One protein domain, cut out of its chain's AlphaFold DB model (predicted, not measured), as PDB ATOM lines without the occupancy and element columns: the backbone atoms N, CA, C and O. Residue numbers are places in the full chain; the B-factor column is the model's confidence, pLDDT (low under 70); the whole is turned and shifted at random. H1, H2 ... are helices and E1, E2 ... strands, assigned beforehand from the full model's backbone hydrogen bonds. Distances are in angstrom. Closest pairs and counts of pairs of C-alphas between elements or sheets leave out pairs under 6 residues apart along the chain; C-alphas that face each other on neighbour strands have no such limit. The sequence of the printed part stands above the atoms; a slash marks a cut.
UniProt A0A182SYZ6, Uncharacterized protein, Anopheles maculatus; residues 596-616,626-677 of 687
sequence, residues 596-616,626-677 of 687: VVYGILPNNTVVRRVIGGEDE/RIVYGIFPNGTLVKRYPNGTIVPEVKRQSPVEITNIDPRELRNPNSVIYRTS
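AT A GLANCE: This is residues 596 to 616 and 626 to 677 of the 687 residues of an uncharacterized protein of Anopheles maculatus (UniProt A0A182SYZ6). Two small three-stranded sheets, E1 - E2 - E6 and E3 - E4 - E5, stand next to each other, nearest at their edge strands E1 and E3, and two short helices, H1 and H2, make a corner at the far end of the domain, beyond the first sheet and away from the second, with neither helix on a sheet. After the second sheet the chain folds back to add E6 to the first. The printed part has 73 residues, under half in named elements, in the order E1 E2 E3 E4 E5 E6 H1 H2. Both sheets, E1 - E2 - E6 and E3 - E4 - E5, are antiparallel; the class is mixed. The whole is only just compact, close to loose, with a radius of gyration of the C-alphas of 13.3 A and spans of 38 by 32 by 22 A.

HOW THE PARTS SIT: E1, residues 596 to 600, and E2, residues 606 to 611, form an antiparallel hairpin, with N 597 and O 609 2.8 A apart. E6, residues 657 to 659, is the antiparallel neighbour of E2, with N 608 and O 657 3.4 A apart. E3, residues 628 to 631, E4, residues 637 to 640, and E5, residues 646 to 648, form a meander, each strand the antiparallel neighbour of the one before; N 630 to O 638 and N 639 to O 647 are both 2.9 A. The closest C-alphas of E1 and E3, those of Gly 599 and Gly 630, are 7.1 A apart. H1, residues 663 to 667, and H2, residues 672 to 675, only just touch, and only at the corner, with 3 pairs of C-alphas within 8 A; the closest are those of Glu 665 and Ile 673, 7.5 A apart. H1 has 0 of 1 O i to N i+4 pairs within hydrogen-bond range but 2 of 2 O i to N i+3 pairs; H2 is too short for an O i to N i+4 pair. Neither helix is on a sheet.

IN THESE COORDINATES: E1 begins at C-alpha 596 (172.516, 174.852, 128.757) and is 13.2 A long; E2 is 15.9 A. E3 is 10.3 A and E4 10.1 A. H2 ends at C-alpha 675 (181.096, 164.168, 129.488).

THE WHOLE: The C-alphas farthest apart, those of Asn 643 and Asn 670, are 38.7 A apart. Residues 617 to 625 are not printed, and C-alphas 616 and 626 are 17.6 A apart across this cut. Of the links that are printed whole, none is long. Confidence is low, under 70, in residues 612 to 616 and 651 to 661, among others.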
ATOM      1  N   VAL A 596     172.170 175.184 127.370       68.81
ATOM      2  CA  VAL A 596     172.516 174.852 128.757       68.81
ATOM      3  C   VAL A 596     172.881 176.134 129.499       68.81
ATOM      4  O   VAL A 596     173.866 176.790 129.166       68.81
ATOM      5  N   VAL A 597     172.084 176.499 130.503       81.38
ATOM      6  CA  VAL A 597     172.334 177.644 131.384       81.38
ATOM      7  C   VAL A 597     172.969 177.142 132.678       81.38
ATOM      8  O   VAL A 597     172.422 176.255 133.335       81.38
ATOM      9  N   TYR A 598     174.109 177.728 133.046       76.88
ATOM     10  CA  TYR A 598     174.808 177.461 134.302       76.88
ATOM     11  C   TYR A 598     174.666 178.663 135.240       76.88
ATOM     12  O   TYR A 598     174.958 179.792 134.847       76.88
ATOM     13  N   GLY A 599     174.234 178.426 136.477       86.62
ATOM     14  CA  GLY A 599     174.243 179.414 137.556       86.62
ATOM     15  C   GLY A 599     175.198 178.982 138.663       86.62
ATOM     16  O   GLY A 599     175.145 177.832 139.082       86.62
ATOM     17  N   ILE A 600     176.060 179.879 139.144       81.06
ATOM     18  CA  ILE A 600     176.943 179.621 140.294       81.06
ATOM     19  C   ILE A 600     176.350 180.336 141.509       81.06
ATOM     20  O   ILE A 600     176.174 181.554 141.493       81.06
ATOM     21  N   LEU A 601     176.018 179.576 142.545       78.69
ATOM     22  CA  LEU A 601     175.501 180.089 143.809       78.69
ATOM     23  C   LEU A 601     176.644 180.576 144.725       78.69
ATOM     24  O   LEU A 601     177.775 180.110 144.588       78.69
ATOM     25  N   PRO A 602     176.373 181.464 145.707       74.62
ATOM     26  CA  PRO A 602     177.392 181.979 146.637       74.62
ATOM     27  C   PRO A 602     178.127 180.906 147.453       74.62
ATOM     28  O   PRO A 602     179.229 181.138 147.936       74.62
ATOM     29  N   ASN A 603     177.527 179.726 147.609       75.94
ATOM     30  CA  ASN A 603     178.124 178.562 148.262       75.94
ATOM     31  C   ASN A 603     178.943 177.681 147.294       75.94
ATOM     32  O   ASN A 603     179.212 176.526 147.613       75.94
ATOM     33  N   ASN A 604     179.302 178.200 146.116       68.00
ATOM     34  CA  ASN A 604     179.985 177.495 145.026       68.00
ATOM     35  C   ASN A 604     179.200 176.334 144.393       68.00
ATOM     36  O   ASN A 604     179.763 175.592 143.597       68.00
ATOM     37  N   THR A 605     177.904 176.178 144.678       73.94
ATOM     38  CA  THR A 605     177.074 175.180 143.988       73.94
ATOM     39  C   THR A 605     176.760 175.642 142.567       73.94
ATOM     40  O   THR A 605     176.307 176.769 142.362       73.94
ATOM     41  N   VAL A 606     176.963 174.767 141.582       67.25
ATOM     42  CA  VAL A 606     176.624 175.044 140.184       67.25
ATOM     43  C   VAL A 606     175.287 174.395 139.858       67.25
ATOM     44  O   VAL A 606     175.109 173.190 139.998       67.25
ATOM     45  N   VAL A 607     174.342 175.195 139.393       76.50
ATOM     46  CA  VAL A 607     173.041 174.721 138.930       76.50
ATOM     47  C   VAL A 607     173.042 174.714 137.416       76.50
ATOM     48  O   VAL A 607     173.370 175.724 136.788       76.50
ATOM     49  N   ARG A 608     172.680 173.573 136.830       81.12
ATOM     50  CA  ARG A 608     172.599 173.381 135.384       81.12
ATOM     51  C   ARG A 608     171.136 173.249 134.991       81.12
ATOM     52  O   ARG A 608     170.407 172.430 135.546       81.12
ATOM     53  N   ARG A 609     170.707 174.018 133.993       76.12
ATOM     54  CA  ARG A 609     169.406 173.823 133.353       76.12
ATOM     55  C   ARG A 609     169.566 173.703 131.852       76.12
ATOM     56  O   ARG A 609     170.147 174.578 131.219       76.12
ATOM     57  N   VAL A 610     169.017 172.633 131.291       72.38
ATOM     58  CA  VAL A 610     168.925 172.432 129.846       72.38
ATOM     59  C   VAL A 610     167.580 172.993 129.385       72.38
ATOM     60  O   VAL A 610     166.532 172.546 129.840       72.38
ATOM     61  N   ILE A 611     167.610 174.017 128.538       70.25
ATOM     62  CA  ILE A 611     166.441 174.670 127.942       70.25
ATOM     63  C   ILE A 611     166.386 174.245 126.472       70.25
ATOM     64  O   ILE A 611     167.332 174.504 125.738       70.25
ATOM     65  N   GLY A 612     165.302 173.600 126.038       61.97
ATOM     66  CA  GLY A 612     165.154 173.091 124.665       61.97
ATOM     67  C   GLY A 612     165.505 171.608 124.505       61.97
ATOM     68  O   GLY A 612     166.323 171.257 123.661       61.97
ATOM     69  N   GLY A 613     164.919 170.745 125.343       61.31
ATOM     70  CA  GLY A 613     164.787 169.315 125.031       61.31
ATOM     71  C   GLY A 613     163.662 169.088 124.012       61.31
ATOM     72  O   GLY A 613     162.856 169.992 123.810       61.31
ATOM     73  N   GLU A 614     163.617 167.903 123.388       53.88
ATOM     74  CA  GLU A 614     162.751 167.541 122.238       53.88
ATOM     75  C   GLU A 614     161.236 167.818 122.409       53.88
ATOM     76  O   GLU A 614     160.521 167.790 121.414       53.88
ATOM     77  N   ASP A 615     160.766 168.165 123.613       53.44
ATOM     78  CA  ASP A 615     159.357 168.445 123.931       53.44
ATOM     79  C   ASP A 615     158.965 169.935 123.960       53.44
ATOM     80  O   ASP A 615     157.782 170.248 124.106       53.44
ATOM     81  N   GLU A 616     159.905 170.880 123.839       53.31
ATOM     82  CA  GLU A 616     159.546 172.303 123.749       53.31
ATOM     83  C   GLU A 616     159.770 172.835 122.328       53.31
ATOM     84  O   GLU A 616     160.901 173.126 121.927       53.31
ATOM     85  N   ARG A 626     166.280 188.681 125.836       79.56
ATOM     86  CA  ARG A 626     167.167 187.866 126.685       79.56
ATOM     87  C   ARG A 626     166.560 187.710 128.080       79.56
ATOM     88  O   ARG A 626     166.698 188.594 128.922       79.56
ATOM     89  N   ILE A 627     165.891 186.587 128.329       83.06
ATOM     90  CA  ILE A 627     165.434 186.212 129.669       83.06
ATOM     91  C   ILE A 627     166.656 185.751 130.466       83.06
ATOM     92  O   ILE A 627     167.375 184.842 130.049       83.06
ATOM     93  N   VAL A 628     166.896 186.382 131.614       87.62
ATOM     94  CA  VAL A 628     167.990 186.017 132.521       87.62
ATOM     95  C   VAL A 628     167.439 185.118 133.616       87.62
ATOM     96  O   VAL A 628     166.459 185.459 134.273       87.62
ATOM     97  N   TYR A 629     168.083 183.979 133.838       90.00
ATOM     98  CA  TYR A 629     167.736 183.065 134.918       90.00
ATOM     99  C   TYR A 629     168.597 183.360 136.146       90.00
ATOM    100  O   TYR A 629     169.814 183.497 136.036       90.00
ATOM    101  N   GLY A 630     167.964 183.466 137.310       88.75
ATOM    102  CA  GLY A 630     168.621 183.627 138.603       88.75
ATOM    103  C   GLY A 630     168.127 182.586 139.598       88.75
ATOM    104  O   GLY A 630     167.110 181.934 139.374       88.75
ATOM    105  N   ILE A 631     168.842 182.424 140.705       90.06
ATOM    106  CA  ILE A 631     168.426 181.552 141.806       90.06
ATOM    107  C   ILE A 631     168.518 182.374 143.084       90.06
ATOM    108  O   ILE A 631     169.570 182.933 143.394       90.06
ATOM    109  N   PHE A 632     167.407 182.491 143.803       86.69
ATOM    110  CA  PHE A 632     167.390 183.159 145.097       86.69
ATOM    111  C   PHE A 632     168.121 182.323 146.162       86.69
ATOM    112  O   PHE A 632     168.220 181.105 146.021       86.69
ATOM    113  N   PRO A 633     168.580 182.936 147.273       78.12
ATOM    114  CA  PRO A 633     169.245 182.218 148.366       78.12
ATOM    115  C   PRO A 633     168.433 181.052 148.953       78.12
ATOM    116  O   PRO A 633     169.002 180.112 149.490       78.12
ATOM    117  N   ASN A 634     167.105 181.093 148.825       83.94
ATOM    118  CA  ASN A 634     166.203 180.014 149.233       83.94
ATOM    119  C   ASN A 634     166.103 178.862 148.205       83.94
ATOM    120  O   ASN A 634     165.242 177.998 148.346       83.94
ATOM    121  N   GLY A 635     166.920 178.872 147.144       83.62
ATOM    122  CA  GLY A 635     166.910 177.880 146.066       83.62
ATOM    123  C   GLY A 635     165.803 178.073 145.023       83.62
ATOM    124  O   GLY A 635     165.651 177.233 144.137       83.62
ATOM    125  N   THR A 636     165.021 179.154 145.095       88.50
ATOM    126  CA  THR A 636     163.955 179.414 144.116       88.50
ATOM    127  C   THR A 636     164.554 179.927 142.819       88.50
ATOM    128  O   THR A 636     165.206 180.971 142.797       88.50
ATOM    129  N   LEU A 637     164.306 179.210 141.729       88.75
ATOM    130  CA  LEU A 637     164.701 179.637 140.397       88.75
ATOM    131  C   LEU A 637     163.763 180.754 139.923       88.75
ATOM    132  O   LEU A 637     162.545 180.659 140.077       88.75
ATOM    133  N   VAL A 638     164.323 181.830 139.383       94.00
ATOM    134  CA  VAL A 638     163.577 182.994 138.910       94.00
ATOM    135  C   VAL A 638     163.956 183.362 137.488       94.00
ATOM    136  O   VAL A 638     165.116 183.259 137.091       94.00
ATOM    137  N   LYS A 639     162.968 183.838 136.737       94.38
ATOM    138  CA  LYS A 639     163.130 184.416 135.402       94.38
ATOM    139  C   LYS A 639     163.045 185.931 135.508       94.38
ATOM    140  O   LYS A 639     162.027 186.451 135.958       94.38
ATOM    141  N   ARG A 640     164.089 186.640 135.084       92.06
ATOM    142  CA  ARG A 640     164.082 188.094 134.911       92.06
ATOM    143  C   ARG A 640     163.882 188.422 133.437       92.06
ATOM    144  O   ARG A 640     164.732 188.111 132.603       92.06
ATOM    145  N   TYR A 641     162.764 189.064 133.139       92.12
ATOM    146  CA  TYR A 641     162.446 189.574 131.812       92.12
ATOM    147  C   TYR A 641     163.113 190.947 131.590       92.12
ATOM    148  O   TYR A 641     163.416 191.646 132.564       92.12
ATOM    149  N   PRO A 642     163.340 191.382 130.337       83.75
ATOM    150  CA  PRO A 642     163.943 192.687 130.040       83.75
ATOM    151  C   PRO A 642     163.155 193.901 130.530       83.75
ATOM    152  O   PRO A 642     163.751 194.939 130.795       83.75
ATOM    153  N   ASN A 643     161.847 193.760 130.754       89.12
ATOM    154  CA  ASN A 643     161.029 194.773 131.429       89.12
ATOM    155  C   ASN A 643     161.312 194.877 132.949       89.12
ATOM    156  O   ASN A 643     160.652 195.638 133.650       89.12
ATOM    157  N   GLY A 644     162.258 194.093 133.477       89.19
ATOM    158  CA  GLY A 644     162.625 194.058 134.889       89.19
ATOM    159  C   GLY A 644     161.742 193.157 135.753       89.19
ATOM    160  O   GLY A 644     162.066 192.968 136.924       89.19
ATOM    161  N   THR A 645     160.676 192.563 135.208       93.44
ATOM    162  CA  THR A 645     159.808 191.652 135.960       93.44
ATOM    163  C   THR A 645     160.574 190.386 136.332       93.44
ATOM    164  O   THR A 645     161.172 189.734 135.475       93.44
ATOM    165  N   ILE A 646     160.541 190.033 137.617       92.31
ATOM    166  CA  ILE A 646     161.114 188.797 138.148       92.31
ATOM    167  C   ILE A 646     159.957 187.861 138.486       92.31
ATOM    168  O   ILE A 646     159.151 188.167 139.362       92.31
ATOM    169  N   VAL A 647     159.871 186.732 137.789       94.50
ATOM    170  CA  VAL A 647     158.824 185.727 137.994       94.50
ATOM    171  C   VAL A 647     159.454 184.481 138.615       94.50
ATOM    172  O   VAL A 647     160.371 183.909 138.013       94.50
ATOM    173  N   PRO A 648     158.998 184.043 139.804       93.06
ATOM    174  CA  PRO A 648     159.367 182.748 140.354       93.06
ATOM    175  C   PRO A 648     158.967 181.642 139.392       93.06
ATOM    176  O   PRO A 648     157.815 181.560 138.961       93.06
ATOM    177  N   GLU A 649     159.914 180.780 139.051       88.81
ATOM    178  CA  GLU A 649     159.619 179.629 138.227       88.81
ATOM    179  C   GLU A 649     158.943 178.569 139.088       88.81
ATOM    180  O   GLU A 649     159.584 177.764 139.767       88.81
ATOM    181  N   VAL A 650     157.613 178.604 139.089       82.62
ATOM    182  CA  VAL A 650     156.791 177.559 139.694       82.62
ATOM    183  C   VAL A 650     157.121 176.271 138.953       82.62
ATOM    184  O   VAL A 650     156.889 176.192 137.748       82.62
ATOM    185  N   LYS A 651     157.729 175.312 139.665       67.38
ATOM    186  CA  LYS A 651     158.245 174.035 139.155       67.38
ATOM    187  C   LYS A 651     157.246 173.355 138.212       67.38
ATOM    188  O   LYS A 651     156.442 172.529 138.633       67.38
ATOM    189  N   ARG A 652     157.317 173.663 136.918       56.09
ATOM    190  CA  ARG A 652     156.891 172.724 135.883       56.09
ATOM    191  C   ARG A 652     157.919 171.600 135.897       56.09
ATOM    192  O   ARG A 652     159.075 171.854 136.228       56.09
ATOM    193  N   GLN A 653     157.489 170.376 135.618       50.88
ATOM    194  CA  GLN A 653     158.192 169.100 135.831       50.88
ATOM    195  C   GLN A 653     159.514 168.917 135.039       50.88
ATOM    196  O   GLN A 653     159.919 167.798 134.759       50.88
ATOM    197  N   SER A 654     160.212 169.996 134.681       55.25
ATOM    198  CA  SER A 654     161.570 169.976 134.152       55.25
ATOM    199  C   SER A 654     162.553 169.712 135.305       55.25
ATOM    200  O   SER A 654     162.601 170.504 136.255       55.25
ATOM    201  N   PRO A 655     163.321 168.607 135.267       55.09
ATOM    202  CA  PRO A 655     164.322 168.317 136.282       55.09
ATOM    203  C   PRO A 655     165.432 169.373 136.221       55.09
ATOM    204  O   PRO A 655     166.253 169.402 135.307       55.09
ATOM    205  N   VAL A 656     165.440 170.276 137.200       57.34
ATOM    206  CA  VAL A 656     166.582 171.154 137.462       57.34
ATOM    207  C   VAL A 656     167.560 170.353 138.315       57.34
ATOM    208  O   VAL A 656     167.325 170.153 139.507       57.34
ATOM    209  N   GLU A 657     168.638 169.869 137.702       61.94
ATOM    210  CA  GLU A 657     169.719 169.189 138.413       61.94
ATOM    211  C   GLU A 657     170.558 170.228 139.171       61.94
ATOM    212  O   GLU A 657     171.327 171.007 138.599       61.94
ATOM    213  N   ILE A 658     170.369 170.266 140.490       56.91
ATOM    214  CA  ILE A 658     171.216 171.017 141.417       56.91
ATOM    215  C   ILE A 658     172.271 170.037 141.924       56.91
ATOM    216  O   ILE A 658     172.025 169.276 142.857       56.91
ATOM    217  N   THR A 659     173.443 170.032 141.301       62.94
ATOM    218  CA  THR A 659     174.584 169.219 141.739       62.94
ATOM    219  C   THR A 659     175.631 170.112 142.391       62.94
ATOM    220  O   THR A 659     175.993 171.154 141.848       62.94
ATOM    221  N   ASN A 660     176.141 169.718 143.560       59.28
ATOM    222  CA  ASN A 660     177.259 170.409 144.200       59.28
ATOM    223  C   ASN A 660     178.544 170.125 143.411       59.28
ATOM    224  O   ASN A 660     179.240 169.147 143.662       59.28
ATOM    225  N   ILE A 661     178.778 170.935 142.387       68.81
ATOM    226  CA  ILE A 661     179.927 170.840 141.494       68.81
ATOM    227  C   ILE A 661     181.073 171.656 142.089       68.81
ATOM    228  O   ILE A 661     180.904 172.844 142.362       68.81
ATOM    229  N   ASP A 662     182.253 171.049 142.228       73.75
ATOM    230  CA  ASP A 662     183.476 171.792 142.538       73.75
ATOM    231  C   ASP A 662     183.770 172.783 141.384       73.75
ATOM    232  O   ASP A 662     183.873 172.363 140.227       73.75
ATOM    233  N   PRO A 663     183.948 174.095 141.643       71.19
ATOM    234  CA  PRO A 663     184.307 175.083 140.620       71.19
ATOM    235  C   PRO A 663     185.535 174.713 139.774       71.19
ATOM    236  O   PRO A 663     185.688 175.202 138.650       71.19
ATOM    237  N   ARG A 664     186.427 173.858 140.287       75.94
ATOM    238  CA  ARG A 664     187.581 173.333 139.541       75.94
ATOM    239  C   ARG A 664     187.165 172.400 138.405       75.94
ATOM    240  O   ARG A 664     187.824 172.391 137.367       75.94
ATOM    241  N   GLU A 665     186.063 171.673 138.559       79.31
ATOM    242  CA  GLU A 665     185.531 170.783 137.525       79.31
ATOM    243  C   GLU A 665     184.956 171.556 136.334       79.31
ATOM    244  O   GLU A 665     185.042 171.076 135.206       79.31
ATOM    245  N   LEU A 666     184.475 172.787 136.541       75.12
ATOM    246  CA  LEU A 666     184.078 173.677 135.442       75.12
ATOM    247  C   LEU A 666     185.268 174.165 134.602       75.12
ATOM    248  O   LEU A 666     185.100 174.516 133.439       75.12
ATOM    249  N   ARG A 667     186.481 174.207 135.167       76.12
ATOM    250  CA  ARG A 667     187.692 174.585 134.416       76.12
ATOM    251  C   ARG A 667     188.318 173.413 133.665       76.12
ATOM    252  O   ARG A 667     189.157 173.638 132.797       76.12
ATOM    253  N   ASN A 668     187.946 172.180 134.005       80.50
ATOM    254  CA  ASN A 668     188.481 170.988 133.370       80.50
ATOM    255  C   ASN A 668     187.539 170.524 132.243       80.50
ATOM    256  O   ASN A 668     186.474 169.989 132.547       80.50
ATOM    257  N   PRO A 669     187.922 170.637 130.956       76.75
ATOM    258  CA  PRO A 669     187.081 170.194 129.838       76.75
ATOM    259  C   PRO A 669     186.833 168.676 129.828       76.75
ATOM    260  O   PRO A 669     185.946 168.198 129.131       76.75
ATOM    261  N   ASN A 670     187.603 167.908 130.607       81.31
ATOM    262  CA  ASN A 670     187.422 166.470 130.781       81.31
ATOM    263  C   ASN A 670     186.571 166.091 131.999       81.31
ATOM    264  O   ASN A 670     186.456 164.898 132.286       81.31
ATOM    265  N   SER A 671     186.018 167.055 132.743       84.19
ATOM    266  CA  SER A 671     185.182 166.731 133.899       84.19
ATOM    267  C   SER A 671     183.908 165.994 133.483       84.19
ATOM    268  O   SER A 671     183.433 166.100 132.348       84.19
ATOM    269  N   VAL A 672     183.351 165.236 134.430       75.81
ATOM    270  CA  VAL A 672     182.117 164.459 134.243       75.81
ATOM    271  C   VAL A 672     180.986 165.352 133.724       75.81
ATOM    272  O   VAL A 672     180.231 164.920 132.867       75.81
ATOM    273  N   ILE A 673     180.946 166.624 134.123       73.75
ATOM    274  CA  ILE A 673     179.928 167.611 133.724       73.75
ATOM    275  C   ILE A 673     179.914 167.868 132.211       73.75
ATOM    276  O   ILE A 673     178.850 168.085 131.633       73.75
ATOM    277  N   TYR A 674     181.077 167.836 131.556       69.25
ATOM    278  CA  TYR A 674     181.176 167.986 130.101       69.25
ATOM    279  C   TYR A 674     181.012 166.651 129.361       69.25
ATOM    280  O   TYR A 674     180.669 166.644 128.178       69.25
ATOM    281  N   ARG A 675     181.212 165.521 130.053       73.00
ATOM    282  CA  ARG A 675     181.096 164.168 129.488       73.00
ATOM    283  C   ARG A 675     179.688 163.574 129.604       73.00
ATOM    284  O   ARG A 675     179.308 162.803 128.733       73.00
ATOM    285  N   THR A 676     178.880 163.968 130.589       56.22
ATOM    286  CA  THR A 676     177.505 163.465 130.798       56.22
ATOM    287  C   THR A 676     176.452 164.118 129.897       56.22
ATOM    288  O   THR A 676     175.259 164.019 130.161       56.22
ATOM    289  N   SER A 677     176.852 164.722 128.774       51.66
ATOM    290  CA  SER A 677     175.912 164.987 127.673       51.66
ATOM    291  C   SER A 677     175.545 163.718 126.883       51.66
ATOM    292  O   SER A 677     174.933 163.811 125.818       51.66
TER     293      SER A 677